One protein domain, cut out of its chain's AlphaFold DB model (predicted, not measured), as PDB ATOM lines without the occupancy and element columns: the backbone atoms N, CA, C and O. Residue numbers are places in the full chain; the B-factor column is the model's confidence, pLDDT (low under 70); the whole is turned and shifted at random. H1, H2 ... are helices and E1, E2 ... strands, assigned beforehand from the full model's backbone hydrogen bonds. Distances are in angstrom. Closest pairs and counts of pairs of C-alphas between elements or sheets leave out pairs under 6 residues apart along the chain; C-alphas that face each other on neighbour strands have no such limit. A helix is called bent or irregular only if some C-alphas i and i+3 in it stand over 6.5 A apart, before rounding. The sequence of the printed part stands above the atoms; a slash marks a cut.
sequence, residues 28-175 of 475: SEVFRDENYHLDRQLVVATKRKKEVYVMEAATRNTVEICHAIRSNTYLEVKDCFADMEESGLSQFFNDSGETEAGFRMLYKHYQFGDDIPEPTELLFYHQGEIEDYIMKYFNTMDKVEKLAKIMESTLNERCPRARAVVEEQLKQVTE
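Overview. This is residues 28 to 175 of the 475 residues of the protein "ATP-dependent DNA helicase" of Phytophthora palmivora var. palmivora (UniProt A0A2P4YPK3). Two long helices, H1 and the bent H5, run side by side in opposite directions, and a small head of a two-strand sheet with the short helices H2, H3 and H4 gathers round the second half of H1. The first residues of H1, 28 to 37, stick out beyond the rest as a free arm. The printed part has 148 residues, mostly helix, in the order H1 H2 E1 H3 E2 H4 H5, with E1 and E2 antiparallel. The whole is loose, with a radius of gyration of the C-alphas of 19.1 A, and is a rod spanning 70 by 30 by 29 A.

Arrangement. H1, residues 28 to 71, is the longest helix. H2, residues 77 to 82, is close to H1 but not clearly touching, with the C-alphas of Ile 69 and Cys 80 closest at 6.3 A. E1, residues 98 to 104, comes nearest to H1 at the C-alphas of Gly 102 and Ala 58, 4.8 A apart. H3, residues 119 to 122, touches residues 51 to 55 of H1, with the C-alphas of Thr 120 and Glu 51 closest at 7.3 A. E2, residues 123 to 126, is the antiparallel neighbour of E1 at 148 degrees; N 99 and O 125, 2.8 A, and N 103 and O 124, 2.7 A, are within hydrogen-bond range. H4, residues 127 to 137, only just touches H2, with 3 pairs of C-alphas within 8 A, the closest those of Glu 131 and Phe 81 at 7.0 A; H4 is apart from H1. H5, residues 141 to 175, was assigned as one helix by its hydrogen bonds but is bent, with C-alphas 156 and 159 6.5 A apart; its arms are H5a, residues 141 to 156, and H5b, residues 159 to 175, at a shallow tilt of 29 degrees. H5a touches residues 56 to 70 of H1, closest at the C-alphas of Ala 148 and Val 63, 5.1 A, opposite ways at a shallow tilt of 34 degrees, only just short of steep. H5b touches residues 38 to 56 of H1, closest at the C-alphas of Leu 170 and Ala 45, 5.4 A, opposite ways at a shallow tilt of 21 degrees. Every O i to N i+4 pair is within hydrogen-bond range in H1, H4, H5a and H5b, and 1 of 2 in H2; H3 is too short for such a pair.

Along the chain. H1 runs 64.6 A from C-alpha 28 at (-35.767, 46.936, 0.824) to C-alpha 71 at (26.830, 35.623, -10.664). H2 is 9.0 A long, E1 13.5 A, H3 5.5 A, E2 9.6 A and H4 15.5 A. H5a measures 22.2 A, and H5b 24.0 A, ending at C-alpha 175 at (-19.973, 39.205, -12.494).

Size, cuts and confidence. The C-alphas of Ser 28 and Leu 75 are the two farthest apart, 70.8 A. The links from H2 to E1 and from E1 to H3 are long, and the printed part has no cut. The mean pLDDT of the printed part is 87.4, and residues 28 to 34 and 111 to 115 are under 70.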
ATOM      1  N   SER A  28     -36.625  45.851   1.315       47.59
ATOM      2  CA  SER A  28     -35.767  46.936   0.824       47.59
ATOM      3  C   SER A  28     -34.517  47.147   1.686       47.59
ATOM      4  O   SER A  28     -33.439  47.382   1.140       47.59
ATOM      5  N   GLU A  29     -34.624  47.023   3.011       48.38
ATOM      6  CA  GLU A  29     -33.475  47.061   3.926       48.38
ATOM      7  C   GLU A  29     -32.539  45.867   3.696       48.38
ATOM      8  O   GLU A  29     -31.329  46.051   3.590       48.38
ATOM      9  N   VAL A  30     -33.092  44.658   3.530       56.81
ATOM     10  CA  VAL A  30     -32.306  43.451   3.210       56.81
ATOM     11  C   VAL A  30     -31.537  43.636   1.900       56.81
ATOM     12  O   VAL A  30     -30.344  43.355   1.835       56.81
ATOM     13  N   PHE A  31     -32.187  44.181   0.872       58.44
ATOM     14  CA  PHE A  31     -31.564  44.401  -0.432       58.44
ATOM     15  C   PHE A  31     -30.486  45.503  -0.426       58.44
ATOM     16  O   PHE A  31     -29.485  45.415  -1.147       58.44
ATOM     17  N   ARG A  32     -30.653  46.560   0.381       61.16
ATOM     18  CA  ARG A  32     -29.605  47.581   0.577       61.16
ATOM     19  C   ARG A  32     -28.378  46.990   1.263       61.16
ATOM     20  O   ARG A  32     -27.260  47.243   0.810       61.16
ATOM     21  N   ASP A  33     -28.588  46.167   2.286       68.25
ATOM     22  CA  ASP A  33     -27.505  45.473   2.981       68.25
ATOM     23  C   ASP A  33     -26.752  44.524   2.036       68.25
ATOM     24  O   ASP A  33     -25.522  44.505   2.030       68.25
ATOM     25  N   GLU A  34     -27.463  43.785   1.179       69.75
ATOM     26  CA  GLU A  34     -26.851  42.898   0.180       69.75
ATOM     27  C   GLU A  34     -25.944  43.650  -0.805       69.75
ATOM     28  O   GLU A  34     -24.806  43.229  -1.030       69.75
ATOM     29  N   ASN A  35     -26.398  44.788  -1.343       70.38
ATOM     30  CA  ASN A  35     -25.576  45.629  -2.221       70.38
ATOM     31  C   ASN A  35     -24.325  46.149  -1.504       70.38
ATOM     32  O   ASN A  35     -23.217  46.028  -2.022       70.38
ATOM     33  N   TYR A  36     -24.490  46.662  -0.283       72.75
ATOM     34  CA  TYR A  36     -23.371  47.134   0.531       72.75
ATOM     35  C   TYR A  36     -22.338  46.024   0.784       72.75
ATOM     36  O   TYR A  36     -21.126  46.243   0.694       72.75
ATOM     37  N   HIS A  37     -22.802  44.808   1.077       75.94
ATOM     38  CA  HIS A  37     -21.926  43.660   1.281       75.94
ATOM     39  C   HIS A  37     -21.166  43.269   0.011       75.94
ATOM     40  O   HIS A  37     -19.980  42.945   0.101       75.94
ATOM     41  N   LEU A  38     -21.810  43.323  -1.153       78.50
ATOM     42  CA  LEU A  38     -21.183  43.022  -2.440       78.50
ATOM     43  C   LEU A  38     -20.141  44.064  -2.847       78.50
ATOM     44  O   LEU A  38     -19.031  43.685  -3.220       78.50
ATOM     45  N   ASP A  39     -20.438  45.353  -2.693       78.94
ATOM     46  CA  ASP A  39     -19.476  46.426  -2.970       78.94
ATOM     47  C   ASP A  39     -18.248  46.305  -2.062       78.94
ATOM     48  O   ASP A  39     -17.100  46.388  -2.511       78.94
ATOM     49  N   ARG A  40     -18.466  45.999  -0.778       84.06
ATOM     50  CA  ARG A  40     -17.370  45.721   0.154       84.06
ATOM     51  C   ARG A  40     -16.547  44.505  -0.280       84.06
ATOM     52  O   ARG A  40     -15.319  44.555  -0.212       84.06
ATOM     53  N   GLN A  41     -17.187  43.421  -0.720       84.75
ATOM     54  CA  GLN A  41     -16.480  42.243  -1.233       84.75
ATOM     55  C   GLN A  41     -15.652  42.575  -2.478       84.75
ATOM     56  O   GLN A  41     -14.515  42.112  -2.578       84.75
ATOM     57  N   LEU A  42     -16.165  43.416  -3.380       85.31
ATOM     58  CA  LEU A  42     -15.447  43.863  -4.573       85.31
ATOM     59  C   LEU A  42     -14.192  44.665  -4.207       85.31
ATOM     60  O   LEU A  42     -13.110  44.411  -4.744       85.31
ATOM     61  N   VAL A  43     -14.307  45.590  -3.250       87.25
ATOM     62  CA  VAL A  43     -13.168  46.368  -2.739       87.25
ATOM     63  C   VAL A  43     -12.114  45.447  -2.123       87.25
ATOM     64  O   VAL A  43     -10.929  45.561  -2.446       87.25
ATOM     65  N   VAL A  44     -12.530  44.494  -1.285       87.75
ATOM     66  CA  VAL A  44     -11.619  43.529  -0.649       87.75
ATOM     67  C   VAL A  44     -10.934  42.638  -1.690       87.75
ATOM     68  O   VAL A  44      -9.718  42.459  -1.629       87.75
ATOM     69  N   ALA A  45     -11.673  42.112  -2.668       86.75
ATOM     70  CA  ALA A  45     -11.116  41.289  -3.741       86.75
ATOM     71  C   ALA A  45     -10.107  42.076  -4.596       86.75
ATOM     72  O   ALA A  45      -9.034  41.569  -4.928       86.75
ATOM     73  N   THR A  46     -10.404  43.345  -4.884       89.19
ATOM     74  CA  THR A  46      -9.504  44.239  -5.624       89.19
ATOM     75  C   THR A  46      -8.223  44.526  -4.840       89.19
ATOM     76  O   THR A  46      -7.134  44.494  -5.417       89.19
ATOM     77  N   LYS A  47      -8.326  44.760  -3.523       90.31
ATOM     78  CA  LYS A  47      -7.160  44.942  -2.644       90.31
ATOM     79  C   LYS A  47      -6.282  43.687  -2.636       90.31
ATOM     80  O   LYS A  47      -5.092  43.785  -2.915       90.31
ATOM     81  N   ARG A  48      -6.881  42.507  -2.444       89.19
ATOM     82  CA  ARG A  48      -6.169  41.216  -2.475       89.19
ATOM     83  C   ARG A  48      -5.453  40.969  -3.799       89.19
ATOM     84  O   ARG A  48      -4.336  40.461  -3.798       89.19
ATOM     85  N   LYS A  49      -6.060  41.344  -4.934       91.56
ATOM     86  CA  LYS A  49      -5.393  41.251  -6.241       91.56
ATOM     87  C   LYS A  49      -4.123  42.094  -6.252       91.56
ATOM     88  O   LYS A  49      -3.068  41.581  -6.599       91.56
ATOM     89  N   LYS A  50      -4.206  43.361  -5.836       91.44
ATOM     90  CA  LYS A  50      -3.032  44.243  -5.770       91.44
ATOM     91  C   LYS A  50      -1.941  43.664  -4.866       91.44
ATOM     92  O   LYS A  50      -0.794  43.606  -5.289       91.44
ATOM     93  N   GLU A  51      -2.303  43.164  -3.686       90.94
ATOM     94  CA  GLU A  51      -1.359  42.534  -2.751       90.94
ATOM     95  C   GLU A  51      -0.628  41.340  -3.380       90.94
ATOM     96  O   GLU A  51       0.596  41.264  -3.298       90.94
ATOM     97  N   VAL A  52      -1.337  40.431  -4.063       91.50
ATOM     98  CA  VAL A  52      -0.703  39.276  -4.729       91.50
ATOM     99  C   VAL A  52       0.267  39.714  -5.827       91.50
ATOM    100  O   VAL A  52       1.354  39.150  -5.927       91.50
ATOM    101  N   TYR A  53      -0.093  40.725  -6.621       91.56
ATOM    102  CA  TYR A  53       0.778  41.252  -7.676       91.56
ATOM    103  C   TYR A  53       2.038  41.912  -7.104       91.56
ATOM    104  O   TYR A  53       3.132  41.661  -7.605       91.56
ATOM    105  N   VAL A  54       1.899  42.693  -6.028       93.06
ATOM    106  CA  VAL A  54       3.038  43.288  -5.311       93.06
ATOM    107  C   VAL A  54       3.939  42.191  -4.737       93.06
ATOM    108  O   VAL A  54       5.148  42.219  -4.943       93.06
ATOM    109  N   MET A  55       3.368  41.160  -4.103       91.81
ATOM    110  CA  MET A  55       4.138  40.016  -3.598       91.81
ATOM    111  C   MET A  55       4.874  39.260  -4.710       91.81
ATOM    112  O   MET A  55       6.009  38.827  -4.511       91.81
ATOM    113  N   GLU A  56       4.236  39.048  -5.862       93.31
ATOM    114  CA  GLU A  56       4.850  38.377  -7.012       93.31
ATOM    115  C   GLU A  56       6.017  39.200  -7.574       93.31
ATOM    116  O   GLU A  56       7.094  38.642  -7.793       93.31
ATOM    117  N   ALA A  57       5.834  40.514  -7.736       94.38
ATOM    118  CA  ALA A  57       6.878  41.431  -8.184       94.38
ATOM    119  C   ALA A  57       8.073  41.444  -7.218       94.38
ATOM    120  O   ALA A  57       9.203  41.226  -7.653       94.38
ATOM    121  N   ALA A  58       7.823  41.570  -5.913       95.44
ATOM    122  CA  ALA A  58       8.868  41.519  -4.894       95.44
ATOM    123  C   ALA A  58       9.607  40.171  -4.876       95.44
ATOM    124  O   ALA A  58      10.821  40.117  -4.710       95.44
ATOM    125  N   THR A  59       8.887  39.059  -5.075       95.00
ATOM    126  CA  THR A  59       9.507  37.722  -5.144       95.00
ATOM    127  C   THR A  59      10.444  37.616  -6.344       95.00
ATOM    128  O   THR A  59      11.537  37.072  -6.213       95.00
ATOM    129  N   ARG A  60      10.032  38.145  -7.503       95.81
ATOM    130  CA  ARG A  60      10.864  38.195  -8.711       95.81
ATOM    131  C   ARG A  60      12.110  39.052  -8.485       95.81
ATOM    132  O   ARG A  60      13.208  38.568  -8.726       95.81
ATOM    133  N   ASN A  61      11.943  40.245  -7.918       96.19
ATOM    134  CA  ASN A  61      13.052  41.140  -7.595       96.19
ATOM    135  C   ASN A  61      14.045  40.500  -6.607       96.19
ATOM    136  O   ASN A  61      15.252  40.544  -6.809       96.19
ATOM    137  N   THR A  62      13.558  39.798  -5.577       96.06
ATOM    138  CA  THR A  62      14.420  39.031  -4.664       96.06
ATOM    139  C   THR A  62      15.228  37.956  -5.388       96.06
ATOM    140  O   THR A  62      16.407  37.786  -5.080       96.06
ATOM    141  N   VAL A  63      14.623  37.221  -6.328       96.19
ATOM    142  CA  VAL A  63      15.338  36.219  -7.138       96.19
ATOM    143  C   VAL A  63      16.433  36.884  -7.970       96.19
ATOM    144  O   VAL A  63      17.564  36.404  -7.965       96.19
ATOM    145  N   GLU A  64      16.122  37.996  -8.633       95.19
ATOM    146  CA  GLU A  64      17.067  38.737  -9.475       95.19
ATOM    147  C   GLU A  64      18.244  39.297  -8.668       95.19
ATOM    148  O   GLU A  64      19.392  39.066  -9.041       95.19
ATOM    149  N   ILE A  65      17.985  39.911  -7.509       94.94
ATOM    150  CA  ILE A  65      19.031  40.382  -6.587       94.94
ATOM    151  C   ILE A  65      19.906  39.211  -6.117       94.94
ATOM    152  O   ILE A  65      21.132  39.308  -6.122       94.94
ATOM    153  N   CYS A  66      19.310  38.071  -5.744       94.88
ATOM    154  CA  CYS A  66      20.087  36.902  -5.320       94.88
ATOM    155  C   CYS A  66      20.960  36.337  -6.455       94.88
ATOM    156  O   CYS A  66      22.085  35.900  -6.203       94.88
ATOM    157  N   HIS A  67      20.463  36.348  -7.696       93.88
ATOM    158  CA  HIS A  67      21.236  35.931  -8.869       93.88
ATOM    159  C   HIS A  67      22.351  36.906  -9.211       93.88
ATOM    160  O   HIS A  67      23.449  36.456  -9.535       93.88
ATOM    161  N   ALA A  68      22.114  38.212  -9.092       93.12
ATOM    162  CA  ALA A  68      23.152  39.222  -9.255       93.12
ATOM    163  C   ALA A  68      24.293  38.968  -8.261       93.12
ATOM    164  O   ALA A  68      25.424  38.753  -8.678       93.12
ATOM    165  N   ILE A  69      23.985  38.803  -6.967       92.75
ATOM    166  CA  ILE A  69      24.984  38.457  -5.938       92.75
ATOM    167  C   ILE A  69      25.755  37.179  -6.309       92.75
ATOM    168  O   ILE A  69      26.975  37.138  -6.182       92.75
ATOM    169  N   ARG A  70      25.066  36.131  -6.780       88.75
ATOM    170  CA  ARG A  70      25.690  34.829  -7.071       88.75
ATOM    171  C   ARG A  70      26.525  34.804  -8.352       88.75
ATOM    172  O   ARG A  70      27.468  34.020  -8.428       88.75
ATOM    173  N   SER A  71      26.151  35.586  -9.359       86.50
ATOM    174  CA  SER A  71      26.830  35.623 -10.664       86.50
ATOM    175  C   SER A  71      28.094  36.486 -10.666       86.50
ATOM    176  O   SER A  71      28.830  36.480 -11.654       86.50
ATOM    177  N   ASN A  72      28.382  37.160  -9.551       87.12
ATOM    178  CA  ASN A  72      29.559  37.995  -9.385       87.12
ATOM    179  C   ASN A  72      30.862  37.223  -9.176       87.12
ATOM    180  O   ASN A  72      30.896  36.063  -8.767       87.12
ATOM    181  N   THR A  73      31.967  37.926  -9.424       83.38
ATOM    182  CA  THR A  73      33.338  37.433  -9.241       83.38
ATOM    183  C   THR A  73      33.830  37.498  -7.793       83.38
ATOM    184  O   THR A  73      34.875  36.926  -7.484       83.38
ATOM    185  N   TYR A  74      33.104  38.182  -6.903       88.06
ATOM    186  CA  TYR A  74      33.458  38.309  -5.488       88.06
ATOM    187  C   TYR A  74      33.276  36.992  -4.714       88.06
ATOM    188  O   TYR A  74      32.418  36.170  -5.032       88.06
ATOM    189  N   LEU A  75      34.088  36.789  -3.667       84.06
ATOM    190  CA  LEU A  75      34.027  35.588  -2.818       84.06
ATOM    191  C   LEU A  75      33.005  35.725  -1.684       84.06
ATOM    192  O   LEU A  75      32.333  34.749  -1.337       84.06
ATOM    193  N   GLU A  76      32.887  36.922  -1.105       88.81
ATOM    194  CA  GLU A  76      31.965  37.210  -0.012       88.81
ATOM    195  C   GLU A  76      30.793  38.079  -0.474       88.81
ATOM    196  O   GLU A  76      30.915  38.941  -1.341       88.81
ATOM    197  N   VAL A  77      29.628  37.868   0.146       91.00
ATOM    198  CA  VAL A  77      28.411  38.642  -0.156       91.00
ATOM    199  C   VAL A  77      28.597  40.118   0.203       91.00
ATOM    200  O   VAL A  77      28.093  40.988  -0.497       91.00
ATOM    201  N   LYS A  78      29.370  40.401   1.257       92.50
ATOM    202  CA  LYS A  78      29.679  41.760   1.710       92.50
ATOM    203  C   LYS A  78      30.343  42.599   0.618       92.50
ATOM    204  O   LYS A  78      30.007  43.767   0.464       92.50
ATOM    205  N   ASP A  79      31.260  42.000  -0.135       91.38
ATOM    206  CA  ASP A  79      32.013  42.708  -1.171       91.38
ATOM    207  C   ASP A  79      31.095  43.136  -2.327       91.38
ATOM    208  O   ASP A  79      31.290  44.200  -2.902       91.38
ATOM    209  N   CYS A  80      30.030  42.368  -2.597       91.19
ATOM    210  CA  CYS A  80      29.029  42.731  -3.603       91.19
ATOM    211  C   CYS A  80      28.277  44.017  -3.226       91.19
ATOM    212  O   CYS A  80      27.999  44.841  -4.091       91.19
ATOM    213  N   PHE A  81      27.947  44.197  -1.943       91.69
ATOM    214  CA  PHE A  81      27.283  45.413  -1.456       91.69
ATOM    215  C   PHE A  81      28.255  46.586  -1.271       91.69
ATOM    216  O   PHE A  81      27.846  47.738  -1.393       91.69
ATOM    217  N   ALA A  82      29.541  46.308  -1.026       91.06
ATOM    218  CA  ALA A  82      30.577  47.335  -0.942       91.06
ATOM    219  C   ALA A  82      30.885  47.981  -2.305       91.06
ATOM    220  O   ALA A  82      31.161  49.179  -2.351       91.06
ATOM    221  N   ASP A  83      30.810  47.208  -3.394       91.06
ATOM    222  CA  ASP A  83      30.960  47.689  -4.771       91.06
ATOM    223  C   ASP A  83      29.729  47.325  -5.613       91.06
ATOM    224  O   ASP A  83      29.691  46.329  -6.338       91.06
ATOM    225  N   MET A  84      28.671  48.124  -5.475       88.81
ATOM    226  CA  MET A  84      27.405  47.868  -6.167       88.81
ATOM    227  C   MET A  84      27.448  48.110  -7.679       88.81
ATOM    228  O   MET A  84      26.588  47.586  -8.391       88.81
ATOM    229  N   GLU A  85      28.384  48.929  -8.167       88.19
ATOM    230  CA  GLU A  85      28.499  49.215  -9.599       88.19
ATOM    231  C   GLU A  85      29.103  48.023 -10.334       88.19
ATOM    232  O   GLU A  85      28.509  47.537 -11.297       88.19
ATOM    233  N   GLU A  86      30.238  47.507  -9.854       88.31
ATOM    234  CA  GLU A  86      30.900  46.360 -10.479       88.31
ATOM    235  C   GLU A  86      30.139  45.052 -10.211       88.31
ATOM    236  O   GLU A  86      30.094  44.174 -11.075       88.31
ATOM    237  N   SER A  87      29.444  44.948  -9.070       88.31
ATOM    238  CA  SER A  87      28.586  43.798  -8.759       88.31
ATOM    239  C   SER A  87      27.242  43.785  -9.507       88.31
ATOM    240  O   SER A  87      26.476  42.821  -9.409       88.31
ATOM    241  N   GLY A  88      26.909  44.865 -10.224       88.88
ATOM    242  CA  GLY A  88      25.642  45.010 -10.942       88.88
ATOM    243  C   GLY A  88      24.407  45.090 -10.036       88.88
ATOM    244  O   GLY A  88      23.286  44.926 -10.522       88.88
ATOM    245  N   LEU A  89      24.580  45.321  -8.730       91.88
ATOM    246  CA  LEU A  89      23.473  45.510  -7.792       91.88
ATOM    247  C   LEU A  89      22.845  46.901  -7.892       91.88
ATOM    248  O   LEU A  89      21.661  47.047  -7.599       91.88
ATOM    249  N   SER A  90      23.602  47.900  -8.353       91.31
ATOM    250  CA  SER A  90      23.132  49.284  -8.485       91.31
ATOM    251  C   SER A  90      21.867  49.415  -9.342       91.31
ATOM    252  O   SER A  90      21.025  50.253  -9.047       91.31
ATOM    253  N   GLN A  91      21.669  48.547 -10.341       92.69
ATOM    254  CA  GLN A  91      20.504  48.589 -11.237       92.69
ATOM    255  C   GLN A  91      19.154  48.328 -10.546       92.69
ATOM    256  O   GLN A  91      18.113  48.659 -11.109       92.69
ATOM    257  N   PHE A  92      19.151  47.714  -9.358       93.00
ATOM    258  CA  PHE A  92      17.922  47.398  -8.622       93.00
ATOM    259  C   PHE A  92      17.468  48.534  -7.702       93.00
ATOM    260  O   PHE A  92      16.365  48.462  -7.156       93.00
ATOM    261  N   PHE A  93      18.300  49.562  -7.522       94.38
ATOM    262  CA  PHE A  93      18.059  50.666  -6.604       94.38
ATOM    263  C   PHE A  93      18.018  51.991  -7.364       94.38
ATOM    264  O   PHE A  93      18.816  52.240  -8.262       94.38
ATOM    265  N   ASN A  94      17.073  52.854  -7.005       92.69
ATOM    266  CA  ASN A  94      17.013  54.217  -7.526       92.69
ATOM    267  C   ASN A  94      18.015  55.145  -6.807       92.69
ATOM    268  O   ASN A  94      18.686  54.741  -5.857       92.69
ATOM    269  N   ASP A  95      18.057  56.423  -7.198       88.94
ATOM    270  CA  ASP A  95      18.932  57.442  -6.586       88.94
ATOM    271  C   ASP A  95      18.709  57.632  -5.069       88.94
ATOM    272  O   ASP A  95      19.560  58.187  -4.375       88.94
ATOM    273  N   SER A  96      17.560  57.194  -4.541       88.38
ATOM    274  CA  SER A  96      17.219  57.233  -3.109       88.38
ATOM    275  C   SER A  96      17.554  55.927  -2.372       88.38
ATOM    276  O   SER A  96      17.298  55.814  -1.174       88.38
ATOM    277  N   GLY A  97      18.125  54.936  -3.065       88.56
ATOM    278  CA  GLY A  97      18.456  53.624  -2.512       88.56
ATOM    279  C   GLY A  97      17.245  52.711  -2.315       88.56
ATOM    280  O   GLY A  97      17.309  51.787  -1.507       88.56
ATOM    281  N   GLU A  98      16.126  52.966  -2.996       92.31
ATOM    282  CA  GLU A  98      14.912  52.149  -2.930       92.31
ATOM    283  C   GLU A  98      14.766  51.252  -4.160       92.31
ATOM    284  O   GLU A  98      15.071  51.652  -5.285       92.31
ATOM    285  N   THR A  99      14.238  50.049  -3.950       93.19
ATOM    286  CA  THR A  99      13.824  49.144  -5.028       93.19
ATOM    287  C   THR A  99      12.393  49.443  -5.472       93.19
ATOM    288  O   THR A  99      11.522  49.706  -4.646       93.19
ATOM    289  N   GLU A 100      12.114  49.339  -6.773       89.31
ATOM    290  CA  GLU A 100      10.770  49.603  -7.316       89.31
ATOM    291  C   GLU A 100       9.733  48.561  -6.855       89.31
ATOM    292  O   GLU A 100       8.594  48.893  -6.533       89.31
ATOM    293  N   ALA A 101      10.128  47.286  -6.805       91.88
ATOM    294  CA  ALA A 101       9.227  46.169  -6.520       91.88
ATOM    295  C   ALA A 101       9.281  45.664  -5.066       91.88
ATOM    296  O   ALA A 101       8.455  44.831  -4.689       91.88
ATOM    297  N   GLY A 102      10.238  46.131  -4.258       93.81
ATOM    298  CA  GLY A 102      10.505  45.603  -2.921       93.81
ATOM    299  C   GLY A 102      11.286  44.284  -2.927       93.81
ATOM    300  O   GLY A 102      11.448  43.613  -3.948       93.81
ATOM    301  N   PHE A 103      11.764  43.882  -1.757       95.44
ATOM    302  CA  PHE A 103      12.481  42.642  -1.493       95.44
ATOM    303  C   PHE A 103      11.706  41.811  -0.477       95.44
ATOM    304  O   PHE A 103      11.452  42.243   0.647       95.44
ATOM    305  N   ARG A 104      11.346  40.587  -0.857       93.38
ATOM    306  CA  ARG A 104      10.515  39.702  -0.050       93.38
ATOM    307  C   ARG A 104      11.314  38.944   1.007       93.38
ATOM    308  O   ARG A 104      12.162  38.103   0.709       93.38
ATOM    309  N   MET A 105      10.930  39.141   2.261       90.56
ATOM    310  CA  MET A 105      11.430  38.383   3.398       90.56
ATOM    311  C   MET A 105      10.742  37.021   3.543       90.56
ATOM    312  O   MET A 105       9.576  36.815   3.195       90.56
ATOM    313  N   LEU A 106      11.450  36.076   4.163       88.19
ATOM    314  CA  LEU A 106      10.847  34.843   4.663       88.19
ATOM    315  C   LEU A 106      10.130  35.089   5.994       88.19
ATOM    316  O   LEU A 106      10.761  35.518   6.956       88.19
ATOM    317  N   TYR A 107       8.857  34.687   6.075       81.94
ATOM    318  CA  TYR A 107       8.004  34.800   7.272       81.94
ATOM    319  C   TYR A 107       8.684  34.314   8.565       81.94
ATOM    320  O   TYR A 107       8.592  34.946   9.608       81.94
ATOM    321  N   LYS A 108       9.448  33.216   8.491       81.31
ATOM    322  CA  LYS A 108      10.174  32.635   9.638       81.31
ATOM    323  C   LYS A 108      11.274  33.537  10.230       81.31
ATOM    324  O   LYS A 108      11.836  33.189  11.260       81.31
ATOM    325  N   HIS A 109      11.651  34.619   9.548       83.50
ATOM    326  CA  HIS A 109      12.650  35.580  10.023       83.50
ATOM    327  C   HIS A 109      12.012  36.798  10.713       83.50
ATOM    328  O   HIS A 109      12.744  37.690  11.140       83.50
ATOM    329  N   TYR A 110      10.683  36.824  10.847       77.12
ATOM    330  CA  TYR A 110       9.943  37.823  11.616       77.12
ATOM    331  C   TYR A 110       9.895  37.448  13.112       77.12
ATOM    332  O   TYR A 110       9.888  36.264  13.457       77.12
ATOM    333  N   GLN A 111       9.908  38.436  14.011       66.44
ATOM    334  CA  GLN A 111       9.879  38.204  15.464       66.44
ATOM    335  C   GLN A 111       8.441  37.933  15.952       66.44
ATOM    336  O   GLN A 111       7.496  38.548  15.472       66.44
ATOM    337  N   PHE A 112       8.277  36.976  16.873       49.84
ATOM    338  CA  PHE A 112       6.985  36.426  17.319       49.84
ATOM    339  C   PHE A 112       6.122  37.409  18.144       49.84
ATOM    340  O   PHE A 112       6.623  38.034  19.077       49.84
ATOM    341  N   GLY A 113       4.812  37.418  17.861       65.25
ATOM    342  CA  GLY A 113       3.692  38.003  18.619       65.25
ATOM    343  C   GLY A 113       2.366  37.329  18.199       65.25
ATOM    344  O   GLY A 113       2.392  36.485  17.303       65.25
ATOM    345  N   ASP A 114       1.228  37.657  18.831       54.94
ATOM    346  CA  ASP A 114      -0.095  37.075  18.487       54.94
ATOM    347  C   ASP A 114      -0.677  37.602  17.156       54.94
ATOM    348  O   ASP A 114      -1.656  37.055  16.642       54.94
ATOM    349  N   ASP A 115      -0.051  38.619  16.563       69.44
ATOM    350  CA  ASP A 115      -0.478  39.213  15.301       69.44
ATOM    351  C   ASP A 115       0.219  38.542  14.110       69.44
ATOM    352  O   ASP A 115       1.446  38.476  14.021       69.44
ATOM    353  N   ILE A 116      -0.584  38.025  13.176       70.69
ATOM    354  CA  ILE A 116      -0.107  37.515  11.887       70.69
ATOM    355  C   ILE A 116       0.272  38.738  11.036       70.69
ATOM    356  O   ILE A 116      -0.639  39.490  10.684       70.69
ATOM    357  N   PRO A 117       1.558  38.944  10.687       73.69
ATOM    358  CA  PRO A 117       1.976  40.120   9.936       73.69
ATOM    359  C   PRO A 117       1.339  40.142   8.545       73.69
ATOM    360  O   PRO A 117       1.161  39.096   7.900       73.69
ATOM    361  N   GLU A 118       0.999  41.339   8.074       79.38
ATOM    362  CA  GLU A 118       0.436  41.518   6.741       79.38
ATOM    363  C   GLU A 118       1.487  41.174   5.669       79.38
ATOM    364  O   GLU A 118       2.683  41.400   5.861       79.38
ATOM    365  N   PRO A 119       1.092  40.653   4.491       80.56
ATOM    366  CA  PRO A 119       2.046  40.300   3.437       80.56
ATOM    367  C   PRO A 119       2.970  41.456   3.032       80.56
ATOM    368  O   PRO A 119       4.141  41.236   2.737       80.56
ATOM    369  N   THR A 120       2.454  42.686   3.038       83.38
ATOM    370  CA  THR A 120       3.196  43.917   2.735       83.38
ATOM    371  C   THR A 120       4.224  44.296   3.795       83.38
ATOM    372  O   THR A 120       5.210  44.936   3.448       83.38
ATOM    373  N   GLU A 121       4.054  43.866   5.046       85.56
ATOM    374  CA  GLU A 121       5.037  44.076   6.124       85.56
ATOM    375  C   GLU A 121       6.270  43.174   5.971       85.56
ATOM    376  O   GLU A 121       7.282  43.370   6.635       85.56
ATOM    377  N   LEU A 122       6.206  42.178   5.081       87.50
ATOM    378  CA  LEU A 122       7.316  41.273   4.774       87.50
ATOM    379  C   LEU A 122       8.169  41.762   3.595       87.50
ATOM    380  O   LEU A 122       8.909  40.962   3.014       87.50
ATOM    381  N   LEU A 123       8.035  43.030   3.201       93.38
ATOM    382  CA  LEU A 123       8.802  43.635   2.118       93.38
ATOM    383  C   LEU A 123       9.746  44.707   2.652       93.38
ATOM    384  O   LEU A 123       9.307  45.629   3.332       93.38
ATOM    385  N   PHE A 124      11.014  44.624   2.263       94.56
ATOM    386  CA  PHE A 124      11.959  45.729   2.396       94.56
ATOM    387  C   PHE A 124      12.058  46.502   1.096       94.56
ATOM    388  O   PHE A 124      12.043  45.903   0.024       94.56
ATOM    389  N   TYR A 125      12.182  47.819   1.183       94.44
ATOM    390  CA  TYR A 125      12.318  48.662  -0.003       94.44
ATOM    391  C   TYR A 125      13.703  49.284  -0.087       94.44
ATOM    392  O   TYR A 125      14.231  49.388  -1.193       94.44
ATOM    393  N   HIS A 126      14.315  49.625   1.049       95.88
ATOM    394  CA  HIS A 126      15.618  50.271   1.071       95.88
ATOM    395  C   HIS A 126      16.774  49.274   0.982       95.88
ATOM    396  O   HIS A 126      16.776  48.225   1.630       95.88
ATOM    397  N   GLN A 127      17.811  49.660   0.242       93.69
ATOM    398  CA  GLN A 127      19.062  48.922   0.082       93.69
ATOM    399  C   GLN A 127      19.655  48.482   1.423       93.69
ATOM    400  O   GLN A 127      19.988  47.311   1.574       93.69
ATOM    401  N   GLY A 128      19.750  49.391   2.400       92.75
ATOM    402  CA  GLY A 128      20.352  49.088   3.702       92.75
ATOM    403  C   GLY A 128      19.616  47.980   4.460       92.75
ATOM    404  O   GLY A 128      20.249  47.086   5.009       92.75
ATOM    405  N   GLU A 129      18.279  47.970   4.422       94.19
ATOM    406  CA  GLU A 129      17.472  46.923   5.067       94.19
ATOM    407  C   GLU A 129      17.679  45.557   4.400       94.19
ATOM    408  O   GLU A 129      17.746  44.519   5.064       94.19
ATOM    409  N   ILE A 130      17.796  45.563   3.070       94.69
ATOM    410  CA  ILE A 130      18.020  44.367   2.257       94.69
ATOM    411  C   ILE A 130      19.416  43.802   2.516       94.69
ATOM    412  O   ILE A 130      19.551  42.599   2.764       94.69
ATOM    413  N   GLU A 131      20.436  44.660   2.500       94.94
ATOM    414  CA  GLU A 131      21.816  44.308   2.823       94.94
ATOM    415  C   GLU A 131      21.899  43.717   4.231       94.94
ATOM    416  O   GLU A 131      22.361  42.586   4.392       94.94
ATOM    417  N   ASP A 132      21.371  44.414   5.238       94.88
ATOM    418  CA  ASP A 132      21.384  43.962   6.630       94.88
ATOM    419  C   ASP A 132      20.699  42.601   6.789       94.88
ATOM    420  O   ASP A 132      21.196  41.707   7.485       94.88
ATOM    421  N   TYR A 133      19.565  42.395   6.119       94.94
ATOM    422  CA  TYR A 133      18.842  41.131   6.158       94.94
ATOM    423  C   TYR A 133      19.626  39.983   5.518       94.94
ATOM    424  O   TYR A 133      19.727  38.891   6.095       94.94
ATOM    425  N   ILE A 134      20.200  40.216   4.336       94.38
ATOM    426  CA  ILE A 134      21.022  39.229   3.635       94.38
ATOM    427  C   ILE A 134      22.279  38.931   4.451       94.38
ATOM    428  O   ILE A 134      22.589  37.765   4.680       94.38
ATOM    429  N   MET A 135      22.955  39.939   4.989       94.50
ATOM    430  CA  MET A 135      24.142  39.758   5.823       94.50
ATOM    431  C   MET A 135      23.832  39.050   7.144       94.50
ATOM    432  O   MET A 135      24.650  38.280   7.644       94.50
ATOM    433  N   LYS A 136      22.632  39.226   7.700       94.50
ATOM    434  CA  LYS A 136      22.225  38.551   8.935       94.50
ATOM    435  C   LYS A 136      21.874  37.077   8.731       94.50
ATOM    436  O   LYS A 136      22.249  36.240   9.554       94.50
ATOM    437  N   TYR A 137      21.149  36.739   7.663       92.94
ATOM    438  CA  TYR A 137      20.583  35.392   7.482       92.94
ATOM    439  C   TYR A 137      21.218  34.587   6.335       92.94
ATOM    440  O   TYR A 137      21.232  33.354   6.379       92.94
ATOM    441  N   PHE A 138      21.791  35.259   5.338       93.88
ATOM    442  CA  PHE A 138      22.279  34.698   4.072       93.88
ATOM    443  C   PHE A 138      23.687  35.196   3.699       93.88
ATOM    444  O   PHE A 138      23.992  35.419   2.537       93.88
ATOM    445  N   ASN A 139      24.582  35.310   4.681       92.25
ATOM    446  CA  ASN A 139      25.919  35.902   4.534       92.25
ATOM    447  C   ASN A 139      26.933  35.180   3.619       92.25
ATOM    448  O   ASN A 139      28.067  35.631   3.507       92.25
ATOM    449  N   THR A 140      26.587  34.043   3.015       92.81
ATOM    450  CA  THR A 140      27.490  33.290   2.129       92.81
ATOM    451  C   THR A 140      26.820  33.002   0.794       92.81
ATOM    452  O   THR A 140      25.603  32.815   0.744       92.81
ATOM    453  N   MET A 141      27.612  32.876  -0.275       92.12
ATOM    454  CA  MET A 141      27.096  32.627  -1.629       92.12
ATOM    455  C   MET A 141      26.186  31.392  -1.708       92.12
ATOM    456  O   MET A 141      25.106  31.454  -2.288       92.12
ATOM    457  N   ASP A 142      26.549  30.296  -1.037       91.88
ATOM    458  CA  ASP A 142      25.716  29.086  -0.980       91.88
ATOM    459  C   ASP A 142      24.375  29.306  -0.261       91.88
ATOM    460  O   ASP A 142      23.379  28.645  -0.563       91.88
ATOM    461  N   LYS A 143      24.326  30.204   0.733       92.94
ATOM    462  CA  LYS A 143      23.077  30.550   1.424       92.94
ATOM    463  C   LYS A 143      22.197  31.435   0.545       92.94
ATOM    464  O   LYS A 143      20.993  31.185   0.498       92.94
ATOM    465  N   VAL A 144      22.781  32.403  -0.162       94.25
ATOM    466  CA  VAL A 144      22.070  33.227  -1.153       94.25
ATOM    467  C   VAL A 144      21.511  32.349  -2.274       94.25
ATOM    468  O   VAL A 144      20.340  32.470  -2.617       94.25
ATOM    469  N   GLU A 145      22.276  31.368  -2.757       93.06
ATOM    470  CA  GLU A 145      21.800  30.418  -3.768       93.06
ATOM    471  C   GLU A 145      20.622  29.568  -3.260       93.06
ATOM    472  O   GLU A 145      19.656  29.316  -3.984       93.06
ATOM    473  N   LYS A 146      20.653  29.145  -1.991       93.06
ATOM    474  CA  LYS A 146      19.509  28.457  -1.369       93.06
ATOM    475  C   LYS A 146      18.284  29.366  -1.279       93.06
ATOM    476  O   LYS A 146      17.177  28.885  -1.518       93.06
ATOM    477  N   LEU A 147      18.458  30.647  -0.942       93.69
ATOM    478  CA  LEU A 147      17.364  31.621  -0.931       93.69
ATOM    479  C   LEU A 147      16.775  31.803  -2.333       93.69
ATOM    480  O   LEU A 147      15.557  31.705  -2.474       93.69
ATOM    481  N   ALA A 148      17.623  31.978  -3.352       94.62
ATOM    482  CA  ALA A 148      17.210  32.098  -4.747       94.62
ATOM    483  C   ALA A 148      16.336  30.908  -5.163       94.62
ATOM    484  O   ALA A 148      15.198  31.101  -5.571       94.62
ATOM    485  N   LYS A 149      16.794  29.672  -4.921       93.75
ATOM    486  CA  LYS A 149      16.033  28.443  -5.229       93.75
ATOM    487  C   LYS A 149      14.673  28.383  -4.519       93.75
ATOM    488  O   LYS A 149      13.665  27.980  -5.104       93.75
ATOM    489  N   ILE A 150      14.615  28.787  -3.246       93.38
ATOM    490  CA  ILE A 150      13.353  28.855  -2.485       93.38
ATOM    491  C   ILE A 150      12.404  29.901  -3.091       93.38
ATOM    492  O   ILE A 150      11.203  29.649  -3.213       93.38
ATOM    493  N   MET A 151      12.919  31.062  -3.484       94.06
ATOM    494  CA  MET A 151      12.108  32.125  -4.073       94.06
ATOM    495  C   MET A 151      11.666  31.792  -5.499       94.06
ATOM    496  O   MET A 151      10.506  32.014  -5.827       94.06
ATOM    497  N   GLU A 152      12.508  31.145  -6.303       94.88
ATOM    498  CA  GLU A 152      12.166  30.646  -7.640       94.88
ATOM    499  C   GLU A 152      11.051  29.602  -7.595       94.88
ATOM    500  O   GLU A 152      10.071  29.711  -8.328       94.88
ATOM    501  N   SER A 153      11.151  28.608  -6.704       92.44
ATOM    502  CA  SER A 153      10.058  27.642  -6.514       92.44
ATOM    503  C   SER A 153       8.759  28.334  -6.084       92.44
ATOM    504  O   SER A 153       7.677  28.002  -6.568       92.44
ATOM    505  N   THR A 154       8.850  29.365  -5.238       91.00
ATOM    506  CA  THR A 154       7.692  30.172  -4.833       91.00
ATOM    507  C   THR A 154       7.098  30.932  -6.022       91.00
ATOM    508  O   THR A 154       5.879  30.917  -6.200       91.00
ATOM    509  N   LEU A 155       7.944  31.545  -6.849       91.81
ATOM    510  CA  LEU A 155       7.553  32.306  -8.032       91.81
ATOM    511  C   LEU A 155       6.913  31.419  -9.108       91.81
ATOM    512  O   LEU A 155       5.939  31.831  -9.727       91.81
ATOM    513  N   ASN A 156       7.414  30.197  -9.298       90.25
ATOM    514  CA  ASN A 156       6.934  29.277 -10.331       90.25
ATOM    515  C   ASN A 156       5.698  28.473  -9.903       90.25
ATOM    516  O   ASN A 156       4.842  28.178 -10.734       90.25
ATOM    517  N   GLU A 157       5.573  28.118  -8.621       88.94
ATOM    518  CA  GLU A 157       4.487  27.245  -8.156       88.94
ATOM    519  C   GLU A 157       3.413  27.982  -7.355       88.94
ATOM    520  O   GLU A 157       2.216  27.765  -7.562       88.94
ATOM    521  N   ARG A 158       3.811  28.838  -6.404       87.06
ATOM    522  CA  ARG A 158       2.881  29.438  -5.433       87.06
ATOM    523  C   ARG A 158       2.252  30.721  -5.959       87.06
ATOM    524  O   ARG A 158       1.039  30.877  -5.824       87.06
ATOM    525  N   CYS A 159       3.039  31.606  -6.569       88.81
ATOM    526  CA  CYS A 159       2.542  32.874  -7.113       88.81
ATOM    527  C   CYS A 159       1.444  32.673  -8.178       88.81
ATOM    528  O   CYS A 159       0.374  33.262  -8.012       88.81
ATOM    529  N   PRO A 160       1.587  31.780  -9.181       91.44
ATOM    530  CA  PRO A 160       0.551  31.582 -10.194       91.44
ATOM    531  C   PRO A 160      -0.739  31.004  -9.609       91.44
ATOM    532  O   PRO A 160      -1.831  31.399 -10.014       91.44
ATOM    533  N   ARG A 161      -0.633  30.105  -8.619       87.75
ATOM    534  CA  ARG A 161      -1.798  29.544  -7.914       87.75
ATOM    535  C   ARG A 161      -2.530  30.607  -7.102       87.75
ATOM    536  O   ARG A 161      -3.750  30.689  -7.186       87.75
ATOM    537  N   ALA A 162      -1.800  31.427  -6.345       87.88
ATOM    538  CA  ALA A 162      -2.387  32.524  -5.576       87.88
ATOM    539  C   ALA A 162      -3.071  33.547  -6.495       87.88
ATOM    540  O   ALA A 162      -4.206  33.944  -6.233       87.88
ATOM    541  N   ARG A 163      -2.419  33.907  -7.608       91.75
ATOM    542  CA  ARG A 163      -2.977  34.804  -8.624       91.75
ATOM    543  C   ARG A 163      -4.268  34.248  -9.217       91.75
ATOM    544  O   ARG A 163      -5.270  34.950  -9.209       91.75
ATOM    545  N   ALA A 164      -4.270  32.983  -9.641       89.75
ATOM    546  CA  ALA A 164      -5.450  32.342 -10.217       89.75
ATOM    547  C   ALA A 164      -6.646  32.337  -9.250       89.75
ATOM    548  O   ALA A 164      -7.760  32.654  -9.657       89.75
ATOM    549  N   VAL A 165      -6.423  32.032  -7.965       89.88
ATOM    550  CA  VAL A 165      -7.491  32.033  -6.948       89.88
ATOM    551  C   VAL A 165      -8.088  33.428  -6.766       89.88
ATOM    552  O   VAL A 165      -9.308  33.573  -6.721       89.88
ATOM    553  N   VAL A 166      -7.247  34.458  -6.662       89.75
ATOM    554  CA  VAL A 166      -7.719  35.829  -6.429       89.75
ATOM    555  C   VAL A 166      -8.376  36.423  -7.675       89.75
ATOM    556  O   VAL A 166      -9.377  37.127  -7.555       89.75
ATOM    557  N   GLU A 167      -7.863  36.125  -8.868       91.25
ATOM    558  CA  GLU A 167      -8.473  36.559 -10.127       91.25
ATOM    559  C   GLU A 167      -9.831  35.900 -10.363       91.25
ATOM    560  O   GLU A 167     -10.772  36.594 -10.742       91.25
ATOM    561  N   GLU A 168      -9.963  34.606 -10.068       89.81
ATOM    562  CA  GLU A 168     -11.244  33.901 -10.147       89.81
ATOM    563  C   GLU A 168     -12.260  34.476  -9.147       89.81
ATOM    564  O   GLU A 168     -13.392  34.774  -9.521       89.81
ATOM    565  N   GLN A 169     -11.854  34.732  -7.897       86.69
ATOM    566  CA  GLN A 169     -12.724  35.382  -6.908       86.69
ATOM    567  C   GLN A 169     -13.161  36.783  -7.351       86.69
ATOM    568  O   GLN A 169     -14.339  37.124  -7.253       86.69
ATOM    569  N   LEU A 170     -12.231  37.598  -7.857       89.56
ATOM    570  CA  LEU A 170     -12.552  38.933  -8.354       89.56
ATOM    571  C   LEU A 170     -13.515  38.854  -9.538       89.56
ATOM    572  O   LEU A 170     -14.455  39.642  -9.600       89.56
ATOM    573  N   LYS A 171     -13.312  37.906 -10.453       88.00
ATOM    574  CA  LYS A 171     -14.195  37.687 -11.598       88.00
ATOM    575  C   LYS A 171     -15.610  37.337 -11.140       88.00
ATOM    576  O   LYS A 171     -16.543  38.015 -11.550       88.00
ATOM    577  N   GLN A 172     -15.758  36.376 -10.230       85.88
ATOM    578  CA  GLN A 172     -17.059  35.974  -9.679       85.88
ATOM    579  C   GLN A 172     -17.795  37.142  -9.011       85.88
ATOM    580  O   GLN A 172     -18.966  37.382  -9.292       85.88
ATOM    581  N   VAL A 173     -17.109  37.912  -8.158       83.56
ATOM    582  CA  VAL A 173     -17.720  39.071  -7.483       83.56
ATOM    583  C   VAL A 173     -18.086  40.161  -8.493       83.56
ATOM    584  O   VAL A 173     -19.163  40.745  -8.402       83.56
ATOM    585  N   THR A 174     -17.231  40.402  -9.490       84.94
ATOM    586  CA  THR A 174     -17.472  41.396 -10.546       84.94
ATOM    587  C   THR A 174     -18.676  41.013 -11.410       84.94
ATOM    588  O   THR A 174     -19.509  41.866 -11.707       84.94
ATOM    589  N   GLU A 175     -18.809  39.736 -11.776       85.38
ATOM    590  CA  GLU A 175     -19.973  39.205 -12.494       85.38
ATOM    591  C   GLU A 175     -21.254  39.355 -11.660       85.38
ATOM    592  O   GLU A 175     -22.265  39.830 -12.178       85.38
TER     593      GLU A 175